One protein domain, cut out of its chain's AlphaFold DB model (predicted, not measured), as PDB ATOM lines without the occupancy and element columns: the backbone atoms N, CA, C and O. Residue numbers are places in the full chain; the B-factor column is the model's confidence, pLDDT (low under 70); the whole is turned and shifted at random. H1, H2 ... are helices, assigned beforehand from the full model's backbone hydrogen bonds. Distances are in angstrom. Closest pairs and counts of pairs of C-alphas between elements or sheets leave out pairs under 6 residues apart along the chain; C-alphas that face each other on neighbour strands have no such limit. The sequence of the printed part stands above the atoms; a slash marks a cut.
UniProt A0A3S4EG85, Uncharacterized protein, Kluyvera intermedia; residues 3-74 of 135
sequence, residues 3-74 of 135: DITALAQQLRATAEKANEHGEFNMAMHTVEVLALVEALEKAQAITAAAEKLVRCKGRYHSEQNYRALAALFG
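What this domain is: This is residues 3 to 74 of the 135 residues of an uncharacterized protein of Kluyvera intermedia (UniProt A0A3S4EG85). One long helix, H2, makes the backbone of a thin rod, and a shorter helix folds back along each of its end portions, H1 at its beginning and H3 at its end, with a gap between the two. The printed part has 72 residues with three named helices, in the order H1, H2, H3, and no named strand; the class is all helix. It is extended, with a radius of gyration of the C-alphas of 18.4 A and spans of 57 by 18 by 13 A.

Where its parts are: H2, residues 26 to 57, is 46.6 A long and ends at C-alpha 57 (-21.397, 13.612, 2.338). H1, residues 3 to 21, begins at C-alpha 3 (-2.008, -6.534, 3.873) and is 27.3 A long. H3, residues 63 to 73, is 15.6 A long.

How they stand to each other: H1 and H2 form a helical hairpin and touch, closest at the C-alphas of Ile 4 and Ala 39, 6.7 A apart. Residues 4 to 11 of H1 alone touch H2, at a shallow tilt of 30 degrees, opposite ways. H2 and H3, also a hairpin, touch at the closest C-alphas of Val 54 and Tyr 66, 6.2 A, at a shallow tilt of 2 degrees, opposite ways. H1 and H3 are apart. In H1 and H3 every O i to N i+4 pair is within hydrogen-bond range; in H2, 25 of 28.

The domain as a whole: The C-alphas of Gly 22 and Tyr 60 are the two farthest apart, 57.6 A. Both links are tight, and the printed part has no cut. Residues 16 to 23, of which 16 to 21 belong to H1, and residues 59 to 64 stand free. Mean pLDDT of the printed part is 70.1, with 30 residues under 70, among them 18 to 30 and 54 to 66.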
ATOM      1  N   ASP A   3      -2.167  -5.300   4.669       59.59
ATOM      2  CA  ASP A   3      -2.008  -6.534   3.873       59.59
ATOM      3  C   ASP A   3      -1.555  -6.344   2.416       59.59
ATOM      4  O   ASP A   3      -0.834  -7.184   1.890       59.59
ATOM      5  N   ILE A   4      -1.892  -5.236   1.748       68.69
ATOM      6  CA  ILE A   4      -1.542  -5.072   0.319       68.69
ATOM      7  C   ILE A   4      -0.081  -4.673   0.135       68.69
ATOM      8  O   ILE A   4       0.606  -5.198  -0.736       68.69
ATOM      9  N   THR A   5       0.415  -3.753   0.959       69.69
ATOM     10  CA  THR A   5       1.787  -3.252   0.835       69.69
ATOM     11  C   THR A   5       2.806  -4.328   1.196       69.69
ATOM     12  O   THR A   5       3.813  -4.458   0.506       69.69
ATOM     13  N   ALA A   6       2.523  -5.137   2.222       71.69
ATOM     14  CA  ALA A   6       3.380  -6.246   2.627       71.69
ATOM     15  C   ALA A   6       3.418  -7.349   1.556       71.69
ATOM     16  O   ALA A   6       4.502  -7.780   1.167       71.69
ATOM     17  N   LEU A   7       2.257  -7.733   1.007       72.12
ATOM     18  CA  LEU A   7       2.178  -8.714  -0.076       72.12
ATOM     19  C   LEU A   7       2.881  -8.212  -1.350       72.12
ATOM     20  O   LEU A   7       3.654  -8.943  -1.962       72.12
ATOM     21  N   ALA A   8       2.692  -6.942  -1.720       70.69
ATOM     22  CA  ALA A   8       3.362  -6.339  -2.873       70.69
ATOM     23  C   ALA A   8       4.892  -6.290  -2.709       70.69
ATOM     24  O   ALA A   8       5.628  -6.519  -3.669       70.69
ATOM     25  N   GLN A   9       5.382  -6.013  -1.496       75.94
ATOM     26  CA  GLN A   9       6.813  -6.031  -1.181       75.94
ATOM     27  C   GLN A   9       7.392  -7.448  -1.225       75.94
ATOM     28  O   GLN A   9       8.472  -7.642  -1.779       75.94
ATOM     29  N   GLN A  10       6.668  -8.438  -0.696       75.94
ATOM     30  CA  GLN A  10       7.076  -9.841  -0.763       75.94
ATOM     31  C   GLN A  10       7.155 -10.332  -2.209       75.94
ATOM     32  O   GLN A  10       8.173 -10.898  -2.593       75.94
ATOM     33  N   LEU A  11       6.151 -10.041  -3.041       72.62
ATOM     34  CA  LEU A  11       6.156 -10.436  -4.454       72.62
ATOM     35  C   LEU A  11       7.261  -9.746  -5.254       72.62
ATOM     36  O   LEU A  11       7.879 -10.382  -6.104       72.62
ATOM     37  N   ARG A  12       7.561  -8.474  -4.961       76.06
ATOM     38  CA  ARG A  12       8.703  -7.775  -5.565       76.06
ATOM     39  C   ARG A  12      10.024  -8.467  -5.211       76.06
ATOM     40  O   ARG A  12      10.803  -8.755  -6.112       76.06
ATOM     41  N   ALA A  13      10.232  -8.796  -3.937       76.12
ATOM     42  CA  ALA A  13      11.437  -9.490  -3.488       76.12
ATOM     43  C   ALA A  13      11.557 -10.909  -4.079       76.12
ATOM     44  O   ALA A  13      12.658 -11.354  -4.398       76.12
ATOM     45  N   THR A  14      10.440 -11.625  -4.247       73.50
ATOM     46  CA  THR A  14      10.417 -12.950  -4.887       73.50
ATOM     47  C   THR A  14      10.704 -12.857  -6.387       73.50
ATOM     48  O   THR A  14      11.487 -13.652  -6.902       73.50
ATOM     49  N   ALA A  15      10.145 -11.862  -7.086       67.75
ATOM     50  CA  ALA A  15      10.402 -11.628  -8.507       67.75
ATOM     51  C   ALA A  15      11.860 -11.214  -8.782       67.75
ATOM     52  O   ALA A  15      12.458 -11.686  -9.746       67.75
ATOM     53  N   GLU A  16      12.449 -10.376  -7.924       72.00
ATOM     54  CA  GLU A  16      13.867  -9.998  -8.001       72.00
ATOM     55  C   GLU A  16      14.775 -11.230  -7.831       72.00
ATOM     56  O   GLU A  16      15.638 -11.475  -8.673       72.00
ATOM     57  N   LYS A  17      14.501 -12.087  -6.836       70.06
ATOM     58  CA  LYS A  17      15.250 -13.341  -6.622       70.06
ATOM     59  C   LYS A  17      15.094 -14.350  -7.765       70.06
ATOM     60  O   LYS A  17      16.060 -15.017  -8.123       70.06
ATOM     61  N   ALA A  18      13.902 -14.466  -8.352       63.84
ATOM     62  CA  ALA A  18      13.667 -15.338  -9.505       63.84
ATOM     63  C   ALA A  18      14.449 -14.874 -10.751       63.84
ATOM     64  O   ALA A  18      14.909 -15.702 -11.538       63.84
ATOM     65  N   ASN A  19      14.650 -13.561 -10.903       62.34
ATOM     66  CA  ASN A  19      15.426 -12.979 -11.999       62.34
ATOM     67  C   ASN A  19      16.946 -13.190 -11.823       62.34
ATOM     68  O   ASN A  19      17.666 -13.338 -12.806       62.34
ATOM     69  N   GLU A  20      17.430 -13.249 -10.579       60.66
ATOM     70  CA  GLU A  20      18.845 -13.495 -10.251       60.66
ATOM     71  C   GLU A  20      19.264 -14.966 -10.410       60.66
ATOM     72  O   GLU A  20      20.420 -15.244 -10.731       60.66
ATOM     73  N   HIS A  21      18.338 -15.914 -10.229       57.81
ATOM     74  CA  HIS A  21      18.636 -17.351 -10.263       57.81
ATOM     75  C   HIS A  21      18.241 -18.072 -11.564       57.81
ATOM     76  O   HIS A  21      18.539 -19.254 -11.707       57.81
ATOM     77  N   GLY A  22      17.607 -17.396 -12.531       57.56
ATOM     78  CA  GLY A  22      17.241 -17.991 -13.828       57.56
ATOM     79  C   GLY A  22      16.177 -19.101 -13.764       57.56
ATOM     80  O   GLY A  22      15.849 -19.701 -14.787       57.56
ATOM     81  N   GLU A  23      15.606 -19.367 -12.588       59.59
ATOM     82  CA  GLU A  23      14.558 -20.364 -12.358       59.59
ATOM     83  C   GLU A  23      13.177 -19.694 -12.372       59.59
ATOM     84  O   GLU A  23      12.545 -19.467 -11.341       59.59
ATOM     85  N   PHE A  24      12.680 -19.363 -13.565       56.50
ATOM     86  CA  PHE A  24      11.306 -18.884 -13.721       56.50
ATOM     87  C   PHE A  24      10.328 -20.071 -13.714       56.50
ATOM     88  O   PHE A  24      10.053 -20.683 -14.747       56.50
ATOM     89  N   ASN A  25       9.807 -20.429 -12.537       58.16
ATOM     90  CA  ASN A  25       8.858 -21.534 -12.384       58.16
ATOM     91  C   ASN A  25       7.405 -21.031 -12.531       58.16
ATOM     92  O   ASN A  25       6.823 -20.431 -11.627       58.16
ATOM     93  N   MET A  26       6.818 -21.258 -13.706       56.16
ATOM     94  CA  MET A  26       5.599 -20.589 -14.190       56.16
ATOM     95  C   MET A  26       4.315 -20.903 -13.389       56.16
ATOM     96  O   MET A  26       3.372 -20.119 -13.413       56.16
ATOM     97  N   ALA A  27       4.258 -22.033 -12.676       55.84
ATOM     98  CA  ALA A  27       3.048 -22.497 -11.985       55.84
ATOM     99  C   ALA A  27       2.854 -21.907 -10.575       55.84
ATOM    100  O   ALA A  27       1.721 -21.790 -10.118       55.84
ATOM    101  N   MET A  28       3.933 -21.524  -9.884       53.81
ATOM    102  CA  MET A  28       3.848 -20.929  -8.540       53.81
ATOM    103  C   MET A  28       3.435 -19.450  -8.612       53.81
ATOM    104  O   MET A  28       2.661 -18.967  -7.789       53.81
ATOM    105  N   HIS A  29       3.854 -18.772  -9.685       64.88
ATOM    106  CA  HIS A  29       3.518 -17.380  -9.965       64.88
ATOM    107  C   HIS A  29       2.022 -17.129 -10.211       64.88
ATOM    108  O   HIS A  29       1.543 -16.035  -9.928       64.88
ATOM    109  N   THR A  30       1.253 -18.095 -10.724       63.69
ATOM    110  CA  THR A  30      -0.158 -17.851 -11.084       63.69
ATOM    111  C   THR A  30      -1.067 -17.706  -9.866       63.69
ATOM    112  O   THR A  30      -1.963 -16.864  -9.879       63.69
ATOM    113  N   VAL A  31      -0.822 -18.471  -8.798       73.19
ATOM    114  CA  VAL A  31      -1.599 -18.401  -7.546       73.19
ATOM    115  C   VAL A  31      -1.320 -17.093  -6.806       73.19
ATOM    116  O   VAL A  31      -2.241 -16.428  -6.335       73.19
ATOM    117  N   GLU A  32      -0.053 -16.691  -6.754       71.12
ATOM    118  CA  GLU A  32       0.382 -15.440  -6.132       71.12
ATOM    119  C   GLU A  32      -0.145 -14.201  -6.868       71.12
ATOM    120  O   GLU A  32      -0.612 -13.247  -6.244       71.12
ATOM    121  N   VAL A  33      -0.129 -14.230  -8.204       73.31
ATOM    122  CA  VAL A  33      -0.695 -13.160  -9.035       73.31
ATOM    123  C   VAL A  33      -2.212 -13.080  -8.867       73.31
ATOM    124  O   VAL A  33      -2.740 -11.976  -8.752       73.31
ATOM    125  N   LEU A  34      -2.919 -14.212  -8.790       78.19
ATOM    126  CA  LEU A  34      -4.370 -14.220  -8.581       78.19
ATOM    127  C   LEU A  34      -4.750 -13.596  -7.229       78.19
ATOM    128  O   LEU A  34      -5.638 -12.747  -7.172       78.19
ATOM    129  N   ALA A  35      -4.020 -13.934  -6.163       78.19
ATOM    130  CA  ALA A  35      -4.221 -13.335  -4.844       78.19
ATOM    131  C   ALA A  35      -3.973 -11.814  -4.845       78.19
ATOM    132  O   ALA A  35      -4.699 -11.062  -4.188       78.19
ATOM    133  N   LEU A  36      -2.980 -11.340  -5.607       74.00
ATOM    134  CA  LEU A  36      -2.717  -9.910  -5.762       74.00
ATOM    135  C   LEU A  36      -3.837  -9.201  -6.532       74.00
ATOM    136  O   LEU A  36      -4.236  -8.104  -6.141       74.00
ATOM    137  N   VAL A  37      -4.352  -9.820  -7.596       78.69
ATOM    138  CA  VAL A  37      -5.480  -9.288  -8.371       78.69
ATOM    139  C   VAL A  37      -6.714  -9.158  -7.481       78.69
ATOM    140  O   VAL A  37      -7.281  -8.072  -7.402       78.69
ATOM    141  N   GLU A  38      -7.064 -10.192  -6.714       79.69
ATOM    142  CA  GLU A  38      -8.192 -10.131  -5.775       79.69
ATOM    143  C   GLU A  38      -8.012  -9.047  -4.699       79.69
ATOM    144  O   GLU A  38      -8.964  -8.360  -4.313       79.69
ATOM    145  N   ALA A  39      -6.792  -8.880  -4.183       79.25
ATOM    146  CA  ALA A  39      -6.493  -7.847  -3.198       79.25
ATOM    147  C   ALA A  39      -6.589  -6.436  -3.804       79.25
ATOM    148  O   ALA A  39      -7.107  -5.516  -3.162       79.25
ATOM    149  N   LEU A  40      -6.140  -6.266  -5.050       78.75
ATOM    150  CA  LEU A  40      -6.209  -5.003  -5.778       78.75
ATOM    151  C   LEU A  40      -7.655  -4.631  -6.125       78.75
ATOM    152  O   LEU A  40      -8.047  -3.484  -5.926       78.75
ATOM    153  N   GLU A  41      -8.467  -5.594  -6.562       77.38
ATOM    154  CA  GLU A  41      -9.898  -5.401  -6.826       77.38
ATOM    155  C   GLU A  41     -10.649  -4.961  -5.561       77.38
ATOM    156  O   GLU A  41     -11.436  -4.010  -5.594       77.38
ATOM    157  N   LYS A  42     -10.357  -5.585  -4.412       81.75
ATOM    158  CA  LYS A  42     -10.922  -5.174  -3.116       81.75
ATOM    159  C   LYS A  42     -10.508  -3.751  -2.745       81.75
ATOM    160  O   LYS A  42     -11.355  -2.971  -2.307       81.75
ATOM    161  N   ALA A  43      -9.241  -3.387  -2.939       78.88
ATOM    162  CA  ALA A  43      -8.780  -2.025  -2.686       78.88
ATOM    163  C   ALA A  43      -9.472  -1.004  -3.592       78.88
ATOM    164  O   ALA A  43      -9.963   0.007  -3.097       78.88
ATOM    165  N   GLN A  44      -9.591  -1.292  -4.889       77.56
ATOM    166  CA  GLN A  44     -10.299  -0.432  -5.838       77.56
ATOM    167  C   GLN A  44     -11.775  -0.254  -5.462       77.56
ATOM    168  O   GLN A  44     -12.291   0.863  -5.516       77.56
ATOM    169  N   ALA A  45     -12.450  -1.320  -5.021       77.50
ATOM    170  CA  ALA A  45     -13.831  -1.248  -4.552       77.50
ATOM    171  C   ALA A  45     -13.978  -0.354  -3.306       77.50
ATOM    172  O   ALA A  45     -14.917   0.443  -3.227       77.50
ATOM    173  N   ILE A  46     -13.035  -0.436  -2.359       86.50
ATOM    174  CA  ILE A  46     -12.991   0.432  -1.170       86.50
ATOM    175  C   ILE A  46     -12.763   1.889  -1.581       86.50
ATOM    176  O   ILE A  46     -13.492   2.765  -1.116       86.50
ATOM    177  N   THR A  47     -11.811   2.157  -2.476       79.31
ATOM    178  CA  THR A  47     -11.534   3.506  -2.986       79.31
ATOM    179  C   THR A  47     -12.766   4.097  -3.674       79.31
ATOM    180  O   THR A  47     -13.181   5.204  -3.339       79.31
ATOM    181  N   ALA A  48     -13.433   3.340  -4.549       76.62
ATOM    182  CA  ALA A  48     -14.654   3.783  -5.221       76.62
ATOM    183  C   ALA A  48     -15.819   4.027  -4.239       76.62
ATOM    184  O   ALA A  48     -16.621   4.949  -4.421       76.62
ATOM    185  N   ALA A  49     -15.934   3.217  -3.182       77.88
ATOM    186  CA  ALA A  49     -16.919   3.432  -2.124       77.88
ATOM    187  C   ALA A  49     -16.599   4.686  -1.292       77.88
ATOM    188  O   ALA A  49     -17.505   5.466  -0.994       77.88
ATOM    189  N   ALA A  50     -15.324   4.920  -0.973       79.94
ATOM    190  CA  ALA A  50     -14.859   6.119  -0.282       79.94
ATOM    191  C   ALA A  50     -15.114   7.383  -1.117       79.94
ATOM    192  O   ALA A  50     -15.650   8.355  -0.591       79.94
ATOM    193  N   GLU A  51     -14.847   7.356  -2.424       75.00
ATOM    194  CA  GLU A  51     -15.173   8.454  -3.344       75.00
ATOM    195  C   GLU A  51     -16.673   8.768  -3.354       75.00
ATOM    196  O   GLU A  51     -17.075   9.930  -3.246       75.00
ATOM    197  N   LYS A  52     -17.527   7.738  -3.430       76.25
ATOM    198  CA  LYS A  52     -18.985   7.911  -3.357       76.25
ATOM    199  C   LYS A  52     -19.419   8.489  -2.014       76.25
ATOM    200  O   LYS A  52     -20.268   9.377  -1.990       76.25
ATOM    201  N   LEU A  53     -18.836   8.028  -0.908       70.12
ATOM    202  CA  LEU A  53     -19.113   8.566   0.423       70.12
ATOM    203  C   LEU A  53     -18.707  10.034   0.518       70.12
ATOM    204  O   LEU A  53     -19.548  10.849   0.884       70.12
ATOM    205  N   VAL A  54     -17.485  10.388   0.115       67.12
ATOM    206  CA  VAL A  54     -16.991  11.775   0.082       67.12
ATOM    207  C   VAL A  54     -17.892  12.650  -0.792       67.12
ATOM    208  O   VAL A  54     -18.263  13.744  -0.378       67.12
ATOM    209  N   ARG A  55     -18.342  12.161  -1.953       65.56
ATOM    210  CA  ARG A  55     -19.245  12.896  -2.858       65.56
ATOM    211  C   ARG A  55     -20.661  13.080  -2.298       65.56
ATOM    212  O   ARG A  55     -21.286  14.115  -2.523       65.56
ATOM    213  N   CYS A  56     -21.203  12.083  -1.601       64.06
ATOM    214  CA  CYS A  56     -22.548  12.146  -1.017       64.06
ATOM    215  C   CYS A  56     -22.582  12.981   0.266       64.06
ATOM    216  O   CYS A  56     -23.533  13.722   0.496       64.06
ATOM    217  N   LYS A  57     -21.533  12.886   1.081       58.62
ATOM    218  CA  LYS A  57     -21.397  13.612   2.338       58.62
ATOM    219  C   LYS A  57     -20.932  15.066   2.085       58.62
ATOM    220  O   LYS A  57     -21.464  15.978   2.716       58.62
ATOM    221  N   GLY A  58     -20.080  15.313   1.081       53.09
ATOM    222  CA  GLY A  58     -19.591  16.646   0.680       53.09
ATOM    223  C   GLY A  58     -20.662  17.588   0.134       53.09
ATOM    224  O   GLY A  58     -20.442  18.788   0.047       53.09
ATOM    225  N   ARG A  59     -21.852  17.061  -0.178       54.81
ATOM    226  CA  ARG A  59     -23.031  17.878  -0.480       54.81
ATOM    227  C   ARG A  59     -23.812  18.329   0.751       54.81
ATOM    228  O   ARG A  59     -24.654  19.204   0.600       54.81
ATOM    229  N   TYR A  60     -23.594  17.724   1.922       51.81
ATOM    230  CA  TYR A  60     -24.464  17.942   3.076       51.81
ATOM    231  C   TYR A  60     -23.806  18.548   4.319       51.81
ATOM    232  O   TYR A  60     -24.549  19.215   5.019       51.81
ATOM    233  N   HIS A  61     -22.498  18.427   4.610       60.44
ATOM    234  CA  HIS A  61     -21.865  19.034   5.816       60.44
ATOM    235  C   HIS A  61     -20.434  19.583   5.567       60.44
ATOM    236  O   HIS A  61     -19.960  19.536   4.442       60.44
ATOM    237  N   SER A  62     -19.778  20.131   6.607       66.38
ATOM    238  CA  SER A  62     -18.547  20.960   6.587       66.38
ATOM    239  C   SER A  62     -17.440  20.508   5.619       66.38
ATOM    240  O   SER A  62     -16.824  19.455   5.809       66.38
ATOM    241  N   GLU A  63     -17.116  21.364   4.651       67.25
ATOM    242  CA  GLU A  63     -16.119  21.161   3.586       67.25
ATOM    243  C   GLU A  63     -14.722  20.738   4.093       67.25
ATOM    244  O   GLU A  63     -14.025  19.962   3.438       67.25
ATOM    245  N   GLN A  64     -14.332  21.171   5.296       68.38
ATOM    246  CA  GLN A  64     -13.025  20.890   5.905       68.38
ATOM    247  C   GLN A  64     -12.822  19.396   6.229       68.38
ATOM    248  O   GLN A  64     -11.757  18.837   5.960       68.38
ATOM    249  N   ASN A  65     -13.871  18.712   6.699       68.12
ATOM    250  CA  ASN A  65     -13.829  17.271   6.964       68.12
ATOM    251  C   ASN A  65     -13.736  16.448   5.664       68.12
ATOM    252  O   ASN A  65     -13.156  15.365   5.668       68.12
ATOM    253  N   TYR A  66     -14.236  16.962   4.531       69.69
ATOM    254  CA  TYR A  66     -14.131  16.275   3.233       69.69
ATOM    255  C   TYR A  66     -12.739  16.328   2.649       69.69
ATOM    256  O   TYR A  66     -12.251  15.310   2.165       69.69
ATOM    257  N   ARG A  67     -12.094  17.494   2.724       73.00
ATOM    258  CA  ARG A  67     -10.704  17.651   2.291       73.00
ATOM    259  C   ARG A  67      -9.777  16.754   3.121       73.00
ATOM    260  O   ARG A  67      -8.937  16.070   2.544       73.00
ATOM    261  N   ALA A  68      -9.995  16.671   4.438       74.19
ATOM    262  CA  ALA A  68      -9.236  15.787   5.326       74.19
ATOM    263  C   ALA A  68      -9.430  14.295   4.997       74.19
ATOM    264  O   ALA A  68      -8.453  13.555   4.891       74.19
ATOM    265  N   LEU A  69     -10.673  13.848   4.782       75.00
ATOM    266  CA  LEU A  69     -10.956  12.458   4.404       75.00
ATOM    267  C   LEU A  69     -10.391  12.116   3.021       75.00
ATOM    268  O   LEU A  69      -9.798  11.057   2.850       75.00
ATOM    269  N   ALA A  70     -10.535  13.006   2.041       75.12
ATOM    270  CA  ALA A  70     -10.005  12.779   0.704       75.12
ATOM    271  C   ALA A  70      -8.473  12.674   0.693       75.12
ATOM    272  O   ALA A  70      -7.934  11.783   0.039       75.12
ATOM    273  N   ALA A  71      -7.785  13.506   1.481       78.56
ATOM    274  CA  ALA A  71      -6.345  13.395   1.690       78.56
ATOM    275  C   ALA A  71      -5.961  12.067   2.368       78.56
ATOM    276  O   ALA A  71      -5.025  11.406   1.929       78.56
ATOM    277  N   LEU A  72      -6.712  11.642   3.391       78.50
ATOM    278  CA  LEU A  72      -6.461  10.395   4.122       78.50
ATOM    279  C   LEU A  72      -6.661   9.144   3.250       78.50
ATOM    280  O   LEU A  72      -5.921   8.175   3.390       78.50
ATOM    281  N   PHE A  73      -7.630   9.174   2.333       78.50
ATOM    282  CA  PHE A  73      -7.898   8.082   1.392       78.50
ATOM    283  C   PHE A  73      -7.165   8.226   0.046       78.50
ATOM    284  O   PHE A  73      -7.308   7.354  -0.809       78.50
ATOM    285  N   GLY A  74      -6.389   9.297  -0.161       76.12
ATOM    286  CA  GLY A  74      -5.666   9.561  -1.412       76.12
ATOM    287  C   GLY A  74      -6.567   9.763  -2.638       76.12
ATOM    288  O   GLY A  74      -6.121   9.571  -3.768       76.12
TER     289      GLY A  74